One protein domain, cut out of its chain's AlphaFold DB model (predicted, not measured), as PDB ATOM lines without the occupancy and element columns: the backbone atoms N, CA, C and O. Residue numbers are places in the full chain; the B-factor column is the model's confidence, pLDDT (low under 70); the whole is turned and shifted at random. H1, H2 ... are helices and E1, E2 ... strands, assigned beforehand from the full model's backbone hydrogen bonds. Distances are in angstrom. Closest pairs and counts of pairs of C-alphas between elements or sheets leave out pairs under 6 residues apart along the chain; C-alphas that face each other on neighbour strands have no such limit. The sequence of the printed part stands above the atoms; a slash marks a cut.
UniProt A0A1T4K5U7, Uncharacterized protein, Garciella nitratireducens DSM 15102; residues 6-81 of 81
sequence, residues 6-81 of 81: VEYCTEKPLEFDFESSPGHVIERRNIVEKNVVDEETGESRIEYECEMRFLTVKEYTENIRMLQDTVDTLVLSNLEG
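Overview. This is residues 6 to 81 of the 81 residues of an uncharacterized protein of Garciella nitratireducens DSM 15102 (UniProt A0A1T4K5U7). A long, strongly twisted hairpin of two strands, E3 and E4, has a short strand along each side, E1 beside E4 and E2 beside E3, and at its end the long helix H1 sticks out with residues 62 to 79. At the opposite end the tip of the hairpin, residues 38 to 43, stands free. The 76 printed residues hold four named strands and one named helix, in the order E1 E2 E3 E4 H1; the sheet is antiparallel, E1 - E4 - E3 - E2, and the class is mixed. The whole is extended and flat, with a radius of gyration of the C-alphas of 18.6 A and spans of 64 by 35 by 15 A.

Arrangement. E3, residues 24 to 37, and E4, residues 44 to 56, form a hairpin at 164 degrees, with N 34 and O 47 at 2.7 A. E3 bends by 71 degrees at residue 30. E2, residues 16 to 19, forms a hairpin with E3, N 26 to O 17 being 2.8 A; E2, E3 and E4 are a meander, each strand the antiparallel neighbour of the one before. E1, residues 6 to 9, is the antiparallel neighbour of E4, with N 48 and O 9 at 2.8 A; E1, E2, E3 and E4 are a Greek key, four strands in a row of which three are a meander and the first is the antiparallel neighbour of the fourth. E1 and E2 are edge strands and apart. H1, residues 57 to 79, only grazes the sheet with residues 57 to 61; its closest C-alphas to E3, Val 57 and His 24, are 5.7 A apart. Every O i to N i+4 pair in H1 is within hydrogen-bond range.

Along the chain. E1 begins at C-alpha 6, (14.773, 4.108, -21.871). E3 measures 33.3 A and E4 36.7 A. H1, 33.1 A, ends at C-alpha 79, (-5.163, 40.837, -29.323).

Size, cuts and confidence. The two farthest C-alphas, of Glu 40 and Glu 80, are 65.0 A apart. The printed part has no cut and no long link. Confidence is under 70 at residues 20 to 22 and 77 to 81.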
ATOM      1  N   VAL A   6      15.962   4.910 -21.544       95.06
ATOM      2  CA  VAL A   6      14.773   4.108 -21.871       95.06
ATOM      3  C   VAL A   6      14.236   3.448 -20.602       95.06
ATOM      4  O   VAL A   6      15.004   2.846 -19.853       95.06
ATOM      5  N   GLU A   7      12.929   3.551 -20.379       93.12
ATOM      6  CA  GLU A   7      12.195   2.923 -19.274       93.12
ATOM      7  C   GLU A   7      11.102   1.997 -19.820       93.12
ATOM      8  O   GLU A   7      10.488   2.285 -20.852       93.12
ATOM      9  N   TYR A   8      10.855   0.901 -19.096       93.31
ATOM     10  CA  TYR A   8       9.816  -0.083 -19.382       93.31
ATOM     11  C   TYR A   8       8.831  -0.166 -18.217       93.31
ATOM     12  O   TYR A   8       9.239  -0.413 -17.083       93.31
ATOM     13  N   CYS A   9       7.540  -0.003 -18.504       90.88
ATOM     14  CA  CYS A   9       6.471   0.001 -17.506       90.88
ATOM     15  C   CYS A   9       5.361  -0.990 -17.877       90.88
ATOM     16  O   CYS A   9       5.014  -1.137 -19.046       90.88
ATOM     17  N   THR A  10       4.753  -1.636 -16.883       92.69
ATOM     18  CA  THR A  10       3.587  -2.523 -17.084       92.69
ATOM     19  C   THR A  10       2.267  -1.761 -17.174       92.69
ATOM     20  O   THR A  10       1.268  -2.288 -17.651       92.69
ATOM     21  N   GLU A  11       2.251  -0.514 -16.707       93.19
ATOM     22  CA  GLU A  11       1.118   0.401 -16.808       93.19
ATOM     23  C   GLU A  11       1.515   1.611 -17.643       93.19
ATOM     24  O   GLU A  11       2.693   1.976 -17.702       93.19
ATOM     25  N   LYS A  12       0.530   2.247 -18.286       94.44
ATOM     26  CA  LYS A  12       0.784   3.437 -19.096       94.44
ATOM     27  C   LYS A  12       1.297   4.561 -18.189       94.44
ATOM     28  O   LYS A  12       0.529   5.033 -17.347       94.44
ATOM     29  N   PRO A  13       2.544   5.029 -18.362       93.19
ATOM     30  CA  PRO A  13       3.088   6.046 -17.481       93.19
ATOM     31  C   PRO A  13       2.503   7.429 -17.794       93.19
ATOM     32  O   PRO A  13       2.069   7.708 -18.916       93.19
ATOM     33  N   LEU A  14       2.524   8.316 -16.798       92.81
ATOM     34  CA  LEU A  14       2.261   9.742 -16.995       92.81
ATOM     35  C   LEU A  14       3.475  10.417 -17.640       92.81
ATOM     36  O   LEU A  14       4.615  10.091 -17.310       92.81
ATOM     37  N   GLU A  15       3.233  11.403 -18.507       91.12
ATOM     38  CA  GLU A  15       4.303  12.210 -19.121       91.12
ATOM     39  C   GLU A  15       5.132  12.970 -18.078       91.12
ATOM     40  O   GLU A  15       6.326  13.186 -18.267       91.12
ATOM     41  N   PHE A  16       4.516  13.329 -16.950       90.19
ATOM     42  CA  PHE A  16       5.185  13.956 -15.819       90.19
ATOM     43  C   PHE A  16       4.770  13.275 -14.526       90.19
ATOM     44  O   PHE A  16       3.580  13.076 -14.282       90.19
ATOM     45  N   ASP A  17       5.754  12.965 -13.693       89.31
ATOM     46  CA  ASP A  17       5.530  12.395 -12.372       89.31
ATOM     47  C   ASP A  17       6.455  13.038 -11.335       89.31
ATOM     48  O   ASP A  17       7.582  13.432 -11.646       89.31
ATOM     49  N   PHE A  18       5.969  13.176 -10.105       85.12
ATOM     50  CA  PHE A  18       6.687  13.828  -9.015       85.12
ATOM     51  C   PHE A  18       7.180  12.791  -8.014       85.12
ATOM     52  O   PHE A  18       6.419  12.284  -7.189       85.12
ATOM     53  N   GLU A  19       8.489  12.556  -8.005       81.06
ATOM     54  CA  GLU A  19       9.116  11.761  -6.959       81.06
ATOM     55  C   GLU A  19       9.499  12.645  -5.774       81.06
ATOM     56  O   GLU A  19      10.413  13.477  -5.821       81.06
ATOM     57  N   SER A  20       8.792  12.430  -4.667       59.25
ATOM     58  CA  SER A  20       8.907  13.212  -3.432       59.25
ATOM     59  C   SER A  20      10.262  13.078  -2.719       59.25
ATOM     60  O   SER A  20      10.607  13.938  -1.912       59.25
ATOM     61  N   SER A  21      11.075  12.064  -3.038       53.91
ATOM     62  CA  SER A  21      12.433  11.893  -2.507       53.91
ATOM     63  C   SER A  21      13.307  11.193  -3.552       53.91
ATOM     64  O   SER A  21      13.071  10.013  -3.794       53.91
ATOM     65  N   PRO A  22      14.297  11.871  -4.173       61.66
ATOM     66  CA  PRO A  22      15.002  13.066  -3.694       61.66
ATOM     67  C   PRO A  22      14.451  14.421  -4.192       61.66
ATOM     68  O   PRO A  22      15.200  15.394  -4.247       61.66
ATOM     69  N   GLY A  23      13.167  14.519  -4.554       76.94
ATOM     70  CA  GLY A  23      12.582  15.771  -5.051       76.94
ATOM     71  C   GLY A  23      12.925  16.005  -6.519       76.94
ATOM     72  O   GLY A  23      13.558  17.000  -6.881       76.94
ATOM     73  N   HIS A  24      12.519  15.056  -7.358       86.19
ATOM     74  CA  HIS A  24      12.709  15.106  -8.800       86.19
ATOM     75  C   HIS A  24      11.364  15.062  -9.514       86.19
ATOM     76  O   HIS A  24      10.374  14.546  -8.997       86.19
ATOM     77  N   VAL A  25      11.348  15.620 -10.716       90.00
ATOM     78  CA  VAL A  25      10.279  15.409 -11.683       90.00
ATOM     79  C   VAL A  25      10.810  14.426 -12.708       90.00
ATOM     80  O   VAL A  25      11.847  14.678 -13.327       90.00
ATOM     81  N   ILE A  26      10.123  13.305 -12.870       91.88
ATOM     82  CA  ILE A  26      10.363  12.406 -13.988       91.88
ATOM     83  C   ILE A  26       9.597  12.971 -15.171       91.88
ATOM     84  O   ILE A  26       8.381  13.146 -15.109       91.88
ATOM     85  N   GLU A  27      10.319  13.272 -16.240       92.88
ATOM     86  CA  GLU A  27       9.728  13.644 -17.517       92.88
ATOM     87  C   GLU A  27       9.875  12.475 -18.479       92.88
ATOM     88  O   GLU A  27      10.978  11.947 -18.647       92.88
ATOM     89  N   ARG A  28       8.767  12.105 -19.119       94.00
ATOM     90  CA  ARG A  28       8.674  11.024 -20.094       94.00
ATOM     91  C   ARG A  28       8.154  11.548 -21.420       94.00
ATOM     92  O   ARG A  28       7.275  12.402 -21.468       94.00
ATOM     93  N   ARG A  29       8.670  10.993 -22.511       94.56
ATOM     94  CA  ARG A  29       8.203  11.253 -23.877       94.56
ATOM     95  C   ARG A  29       8.249   9.977 -24.706       94.56
ATOM     96  O   ARG A  29       8.823   8.977 -24.281       94.56
ATOM     97  N   ASN A  30       7.679  10.036 -25.908       95.38
ATOM     98  CA  ASN A  30       7.670   8.914 -26.851       95.38
ATOM     99  C   ASN A  30       7.128   7.624 -26.205       95.38
ATOM    100  O   ASN A  30       7.717   6.562 -26.361       95.38
ATOM    101  N   ILE A  31       6.032   7.725 -25.444       95.94
ATOM    102  CA  ILE A  31       5.413   6.576 -24.773       95.94
ATOM    103  C   ILE A  31       4.757   5.686 -25.833       95.94
ATOM    104  O   ILE A  31       3.770   6.081 -26.458       95.94
ATOM    105  N   VAL A  32       5.304   4.488 -26.028       96.38
ATOM    106  CA  VAL A  32       4.855   3.504 -27.016       96.38
ATOM    107  C   VAL A  32       4.343   2.260 -26.303       96.38
ATOM    108  O   VAL A  32       5.033   1.683 -25.469       96.38
ATOM    109  N   GLU A  33       3.141   1.825 -26.669       97.06
ATOM    110  CA  GLU A  33       2.579   0.547 -26.236       97.06
ATOM    111  C   GLU A  33       3.183  -0.606 -27.050       97.06
ATOM    112  O   GLU A  33       3.233  -0.556 -28.283       97.06
ATOM    113  N   LYS A  34       3.630  -1.655 -26.365       94.50
ATOM    114  CA  LYS A  34       4.177  -2.876 -26.949       94.50
ATOM    115  C   LYS A  34       3.390  -4.078 -26.448       94.50
ATOM    116  O   LYS A  34       3.169  -4.240 -25.252       94.50
ATOM    117  N   ASN A  35       3.002  -4.950 -27.374       94.75
ATOM    118  CA  ASN A  35       2.515  -6.279 -27.026       94.75
ATOM    119  C   ASN A  35       3.719  -7.209 -26.921       94.75
ATOM    120  O   ASN A  35       4.425  -7.418 -27.909       94.75
ATOM    121  N   VAL A  36       3.949  -7.742 -25.727       93.06
ATOM    122  CA  VAL A  36       5.034  -8.677 -25.440       93.06
ATOM    123  C   VAL A  36       4.420 -10.047 -25.193       93.06
ATOM    124  O   VAL A  36       3.442 -10.174 -24.457       93.06
ATOM    125  N   VAL A  37       4.967 -11.064 -25.850       93.81
ATOM    126  CA  VAL A  37       4.559 -12.458 -25.664       93.81
ATOM    127  C   VAL A  37       5.635 -13.137 -24.840       93.81
ATOM    128  O   VAL A  37       6.807 -13.105 -25.205       93.81
ATOM    129  N   ASP A  38       5.231 -13.721 -23.721       90.75
ATOM    130  CA  ASP A  38       6.109 -14.531 -22.895       90.75
ATOM    131  C   ASP A  38       6.462 -15.826 -23.643       90.75
ATOM    132  O   ASP A  38       5.581 -16.595 -24.030       90.75
ATOM    133  N   GLU A  39       7.751 -16.046 -23.904       92.06
ATOM    134  CA  GLU A  39       8.208 -17.158 -24.748       92.06
ATOM    135  C   GLU A  39       8.008 -18.537 -24.095       92.06
ATOM    136  O   GLU A  39       7.927 -19.539 -24.807       92.06
ATOM    137  N   GLU A  40       7.905 -18.609 -22.763       90.94
ATOM    138  CA  GLU A  40       7.751 -19.872 -22.031       90.94
ATOM    139  C   GLU A  40       6.281 -20.271 -21.862       90.94
ATOM    140  O   GLU A  40       5.931 -21.448 -21.983       90.94
ATOM    141  N   THR A  41       5.411 -19.299 -21.590       92.81
ATOM    142  CA  THR A  41       3.985 -19.526 -21.297       92.81
ATOM    143  C   THR A  41       3.069 -19.253 -22.491       92.81
ATOM    144  O   THR A  41       1.945 -19.755 -22.533       92.81
ATOM    145  N   GLY A  42       3.533 -18.479 -23.476       92.31
ATOM    146  CA  GLY A  42       2.728 -18.002 -24.601       92.31
ATOM    147  C   GLY A  42       1.717 -16.913 -24.224       92.31
ATOM    148  O   GLY A  42       0.898 -16.528 -25.063       92.31
ATOM    149  N   GLU A  43       1.738 -16.419 -22.984       94.44
ATOM    150  CA  GLU A  43       0.832 -15.367 -22.531       94.44
ATOM    151  C   GLU A  43       1.236 -14.004 -23.112       94.44
ATOM    152  O   GLU A  43       2.405 -13.615 -23.106       94.44
ATOM    153  N   SER A  44       0.252 -13.257 -23.618       93.69
ATOM    154  CA  SER A  44       0.450 -11.888 -24.097       93.69
ATOM    155  C   SER A  44       0.198 -10.884 -22.980       93.69
ATOM    156  O   SER A  44      -0.861 -10.923 -22.347       93.69
ATOM    157  N   ARG A  45       1.104  -9.922 -22.813       92.75
ATOM    158  CA  ARG A  45       0.916  -8.767 -21.932       92.75
ATOM    159  C   ARG A  45       1.248  -7.462 -22.645       92.75
ATOM    160  O   ARG A  45       1.998  -7.438 -23.621       92.75
ATOM    161  N   ILE A  46       0.667  -6.380 -22.142       95.25
ATOM    162  CA  ILE A  46       0.963  -5.024 -22.598       95.25
ATOM    163  C   ILE A  46       2.101  -4.471 -21.743       95.25
ATOM    164  O   ILE A  46       2.056  -4.547 -20.516       95.25
ATOM    165  N   GLU A  47       3.103  -3.903 -22.399       96.25
ATOM    166  CA  GLU A  47       4.176  -3.129 -21.782       96.25
ATOM    167  C   GLU A  47       4.280  -1.768 -22.479       96.25
ATOM    168  O   GLU A  47       3.877  -1.604 -23.631       96.25
ATOM    169  N   TYR A  48       4.828  -0.777 -21.790       96.69
ATOM    170  CA  TYR A  48       5.064   0.558 -22.318       96.69
ATOM    171  C   TYR A  48       6.559   0.845 -22.313       96.69
ATOM    172  O   TYR A  48       7.211   0.703 -21.284       96.69
ATOM    173  N   GLU A  49       7.088   1.268 -23.456       96.69
ATOM    174  CA  GLU A  49       8.452   1.778 -23.590       96.69
ATOM    175  C   GLU A  49       8.391   3.299 -23.712       96.69
ATOM    176  O   GLU A  49       7.584   3.829 -24.481       96.69
ATOM    177  N   CYS A  50       9.229   4.013 -22.968       95.56
ATOM    178  CA  CYS A  50       9.333   5.461 -23.101       95.56
ATOM    179  C   CYS A  50      10.760   5.961 -22.888       95.56
ATOM    180  O   CYS A  50      11.604   5.284 -22.300       95.56
ATOM    181  N   GLU A  51      11.026   7.172 -23.374       96.56
ATOM    182  CA  GLU A  51      12.234   7.906 -23.021       96.56
ATOM    183  C   GLU A  51      11.953   8.737 -21.774       96.56
ATOM    184  O   GLU A  51      11.035   9.558 -21.777       96.56
ATOM    185  N   MET A  52      12.774   8.581 -20.742       94.62
ATOM    186  CA  MET A  52      12.671   9.308 -19.487       94.62
ATOM    187  C   MET A  52      13.938  10.098 -19.160       94.62
ATOM    188  O   MET A  52      15.052   9.723 -19.543       94.62
ATOM    189  N   ARG A  53      13.782  11.169 -18.384       93.12
ATOM    190  CA  ARG A  53      14.887  11.865 -17.715       93.12
ATOM    191  C   ARG A  53      14.448  12.424 -16.365       93.12
ATOM    192  O   ARG A  53      13.277  12.732 -16.159       93.12
ATOM    193  N   PHE A  54      15.416  12.638 -15.479       91.31
ATOM    194  CA  PHE A  54      15.185  13.269 -14.181       91.31
ATOM    195  C   PHE A  54      15.452  14.770 -14.232       91.31
ATOM    196  O   PHE A  54      16.584  15.216 -14.443       91.31
ATOM    197  N   LEU A  55      14.434  15.567 -13.952       89.94
ATOM    198  CA  LEU A  55      14.559  16.994 -13.699       89.94
ATOM    199  C   LEU A  55      14.567  17.258 -12.196       89.94
ATOM    200  O   LEU A  55      13.902  16.585 -11.417       89.94
ATOM    201  N   THR A  56      15.306  18.273 -11.776       89.62
ATOM    202  CA  THR A  56      15.072  18.885 -10.467       89.62
ATOM    203  C   THR A  56      13.777  19.695 -10.528       89.62
ATOM    204  O   THR A  56      13.402  20.206 -11.588       89.62
ATOM    205  N   VAL A  57      13.112  19.891  -9.387       85.94
ATOM    206  CA  VAL A  57      11.918  20.759  -9.303       85.94
ATOM    207  C   VAL A  57      12.194  22.168  -9.850       85.94
ATOM    208  O   VAL A  57      11.324  22.780 -10.471       85.94
ATOM    209  N   LYS A  58      13.420  22.676  -9.662       88.31
ATOM    210  CA  LYS A  58      13.852  23.974 -10.192       88.31
ATOM    211  C   LYS A  58      13.818  24.004 -11.722       88.31
ATOM    212  O   LYS A  58      13.170  24.881 -12.279       88.31
ATOM    213  N   GLU A  59      14.470  23.045 -12.381       89.56
ATOM    214  CA  GLU A  59      14.491  22.959 -13.851       89.56
ATOM    215  C   GLU A  59      13.075  22.820 -14.421       89.56
ATOM    216  O   GLU A  59      12.725  23.473 -15.401       89.56
ATOM    217  N   TYR A  60      12.232  22.010 -13.777       87.31
ATOM    218  CA  TYR A  60      10.842  21.851 -14.191       87.31
ATOM    219  C   TYR A  60      10.049  23.165 -14.088       87.31
ATOM    220  O   TYR A  60       9.326  23.539 -15.009       87.31
ATOM    221  N   THR A  61      10.232  23.907 -12.995       86.00
ATOM    222  CA  THR A  61       9.556  25.194 -12.779       86.00
ATOM    223  C   THR A  61      10.032  26.261 -13.770       86.00
ATOM    224  O   THR A  61       9.224  27.047 -14.263       86.00
ATOM    225  N   GLU A  62      11.326  26.285 -14.098       88.69
ATOM    226  CA  GLU A  62      11.885  27.170 -15.128       88.69
ATOM    227  C   GLU A  62      11.268  26.882 -16.506       88.69
ATOM    228  O   GLU A  62      10.855  27.818 -17.193       88.69
ATOM    229  N   ASN A  63      11.103  25.604 -16.867       85.69
ATOM    230  CA  ASN A  63      10.430  25.212 -18.109       85.69
ATOM    231  C   ASN A  63       8.963  25.674 -18.146       85.69
ATOM    232  O   ASN A  63       8.524  26.223 -19.156       85.69
ATOM    233  N   ILE A  64       8.208  25.503 -17.050       86.31
ATOM    234  CA  ILE A  64       6.819  25.990 -16.959       86.31
ATOM    235  C   ILE A  64       6.759  27.503 -17.152       86.31
ATOM    236  O   ILE A  64       5.920  27.992 -17.905       86.31
ATOM    237  N   ARG A  65       7.650  28.247 -16.495       84.75
ATOM    238  CA  ARG A  65       7.673  29.708 -16.595       84.75
ATOM    239  C   ARG A  65       7.930  30.171 -18.027       84.75
ATOM    240  O   ARG A  65       7.232  31.053 -18.511       84.75
ATOM    241  N   MET A  66       8.873  29.541 -18.726       81.94
ATOM    242  CA  MET A  66       9.126  29.843 -20.137       81.94
ATOM    243  C   MET A  66       7.899  29.580 -21.021       81.94
ATOM    244  O   MET A  66       7.632  30.348 -21.946       81.94
ATOM    245  N   LEU A  67       7.143  28.512 -20.744       85.75
ATOM    246  CA  LEU A  67       5.898  28.222 -21.457       85.75
ATOM    247  C   LEU A  67       4.831  29.287 -21.185       85.75
ATOM    248  O   LEU A  67       4.186  29.735 -22.128       85.75
ATOM    249  N   GLN A  68       4.672  29.719 -19.932       82.88
ATOM    250  CA  GLN A  68       3.749  30.797 -19.563       82.88
ATOM    251  C   GLN A  68       4.099  32.103 -20.285       82.88
ATOM    252  O   GLN A  68       3.246  32.647 -20.980       82.88
ATOM    253  N   ASP A  69       5.366  32.528 -20.236       86.94
ATOM    254  CA  ASP A  69       5.837  33.738 -20.924       86.94
ATOM    255  C   ASP A  69       5.594  33.657 -22.449       86.94
ATOM    256  O   ASP A  69       5.234  34.644 -23.101       86.94
ATOM    257  N   THR A  70       5.755  32.462 -23.033       88.19
ATOM    258  CA  THR A  70       5.485  32.216 -24.460       88.19
ATOM    259  C   THR A  70       3.997  32.340 -24.780       88.19
ATOM    260  O   THR A  70       3.634  32.996 -25.757       88.19
ATOM    261  N   VAL A  71       3.130  31.728 -23.969       87.31
ATOM    262  CA  VAL A  71       1.672  31.812 -24.140       87.31
ATOM    263  C   VAL A  71       1.204  33.257 -24.006       87.31
ATOM    264  O   VAL A  71       0.467  33.723 -24.871       87.31
ATOM    265  N   ASP A  72       1.680  33.985 -22.998       87.06
ATOM    266  CA  ASP A  72       1.317  35.386 -22.774       87.06
ATOM    267  C   ASP A  72       1.722  36.266 -23.963       87.06
ATOM    268  O   ASP A  72       0.924  37.070 -24.448       87.06
ATOM    269  N   THR A  73       2.923  36.055 -24.507       86.31
ATOM    270  CA  THR A  73       3.391  36.764 -25.708       86.31
ATOM    271  C   THR A  73       2.493  36.481 -26.915       86.31
ATOM    272  O   THR A  73       2.111  37.405 -27.636       86.31
ATOM    273  N   LEU A  74       2.121  35.215 -27.138       84.06
ATOM    274  CA  LEU A  74       1.253  34.828 -28.252       84.06
ATOM    275  C   LEU A  74      -0.161  35.399 -28.101       84.06
ATOM    276  O   LEU A  74      -0.726  35.904 -29.070       84.06
ATOM    277  N   VAL A  75      -0.725  35.364 -26.894       79.81
ATOM    278  CA  VAL A  75      -2.052  35.925 -26.608       79.81
ATOM    279  C   VAL A  75      -2.063  37.436 -26.831       79.81
ATOM    280  O   VAL A  75      -2.968  37.929 -27.500       79.81
ATOM    281  N   LEU A  76      -1.051  38.163 -26.349       72.12
ATOM    282  CA  LEU A  76      -0.931  39.606 -26.578       72.12
ATOM    283  C   LEU A  76      -0.810  39.932 -28.072       72.12
ATOM    284  O   LEU A  76      -1.534  40.790 -28.566       72.12
ATOM    285  N   SER A  77       0.010  39.182 -28.815       69.81
ATOM    286  CA  SER A  77       0.163  39.392 -30.262       69.81
ATOM    287  C   SER A  77      -1.125  39.157 -31.066       69.81
ATOM    288  O   SER A  77      -1.324  39.796 -32.094       69.81
ATOM    289  N   ASN A  78      -2.021  38.290 -30.582       65.50
ATOM    290  CA  ASN A  78      -3.316  38.012 -31.212       65.50
ATOM    291  C   ASN A  78      -4.425  38.995 -30.803       65.50
ATOM    292  O   ASN A  78      -5.483  38.997 -31.423       65.50
ATOM    293  N   LEU A  79      -4.226  39.788 -29.746       59.97
ATOM    294  CA  LEU A  79      -5.163  40.837 -29.323       59.97
ATOM    295  C   LEU A  79      -4.850  42.194 -29.969       59.97
ATOM    296  O   LEU A  79      -5.717  43.062 -30.008       59.97
ATOM    297  N   GLU A  80      -3.623  42.374 -30.461       58.31
ATOM    298  CA  GLU A  80      -3.158  43.599 -31.121       58.31
ATOM    299  C   GLU A  80      -3.238  43.551 -32.665       58.31
ATOM    300  O   GLU A  80      -2.885  44.537 -33.316       58.31
ATOM    301  N   GLY A  81      -3.705  42.440 -33.253       51.03
ATOM    302  CA  GLY A  81      -3.907  42.250 -34.701       51.03
ATOM    303  C   GLY A  81      -5.373  42.126 -35.093       51.03
ATOM    304  O   GLY A  81      -5.728  42.658 -36.170       51.03
TER     305      GLY A  81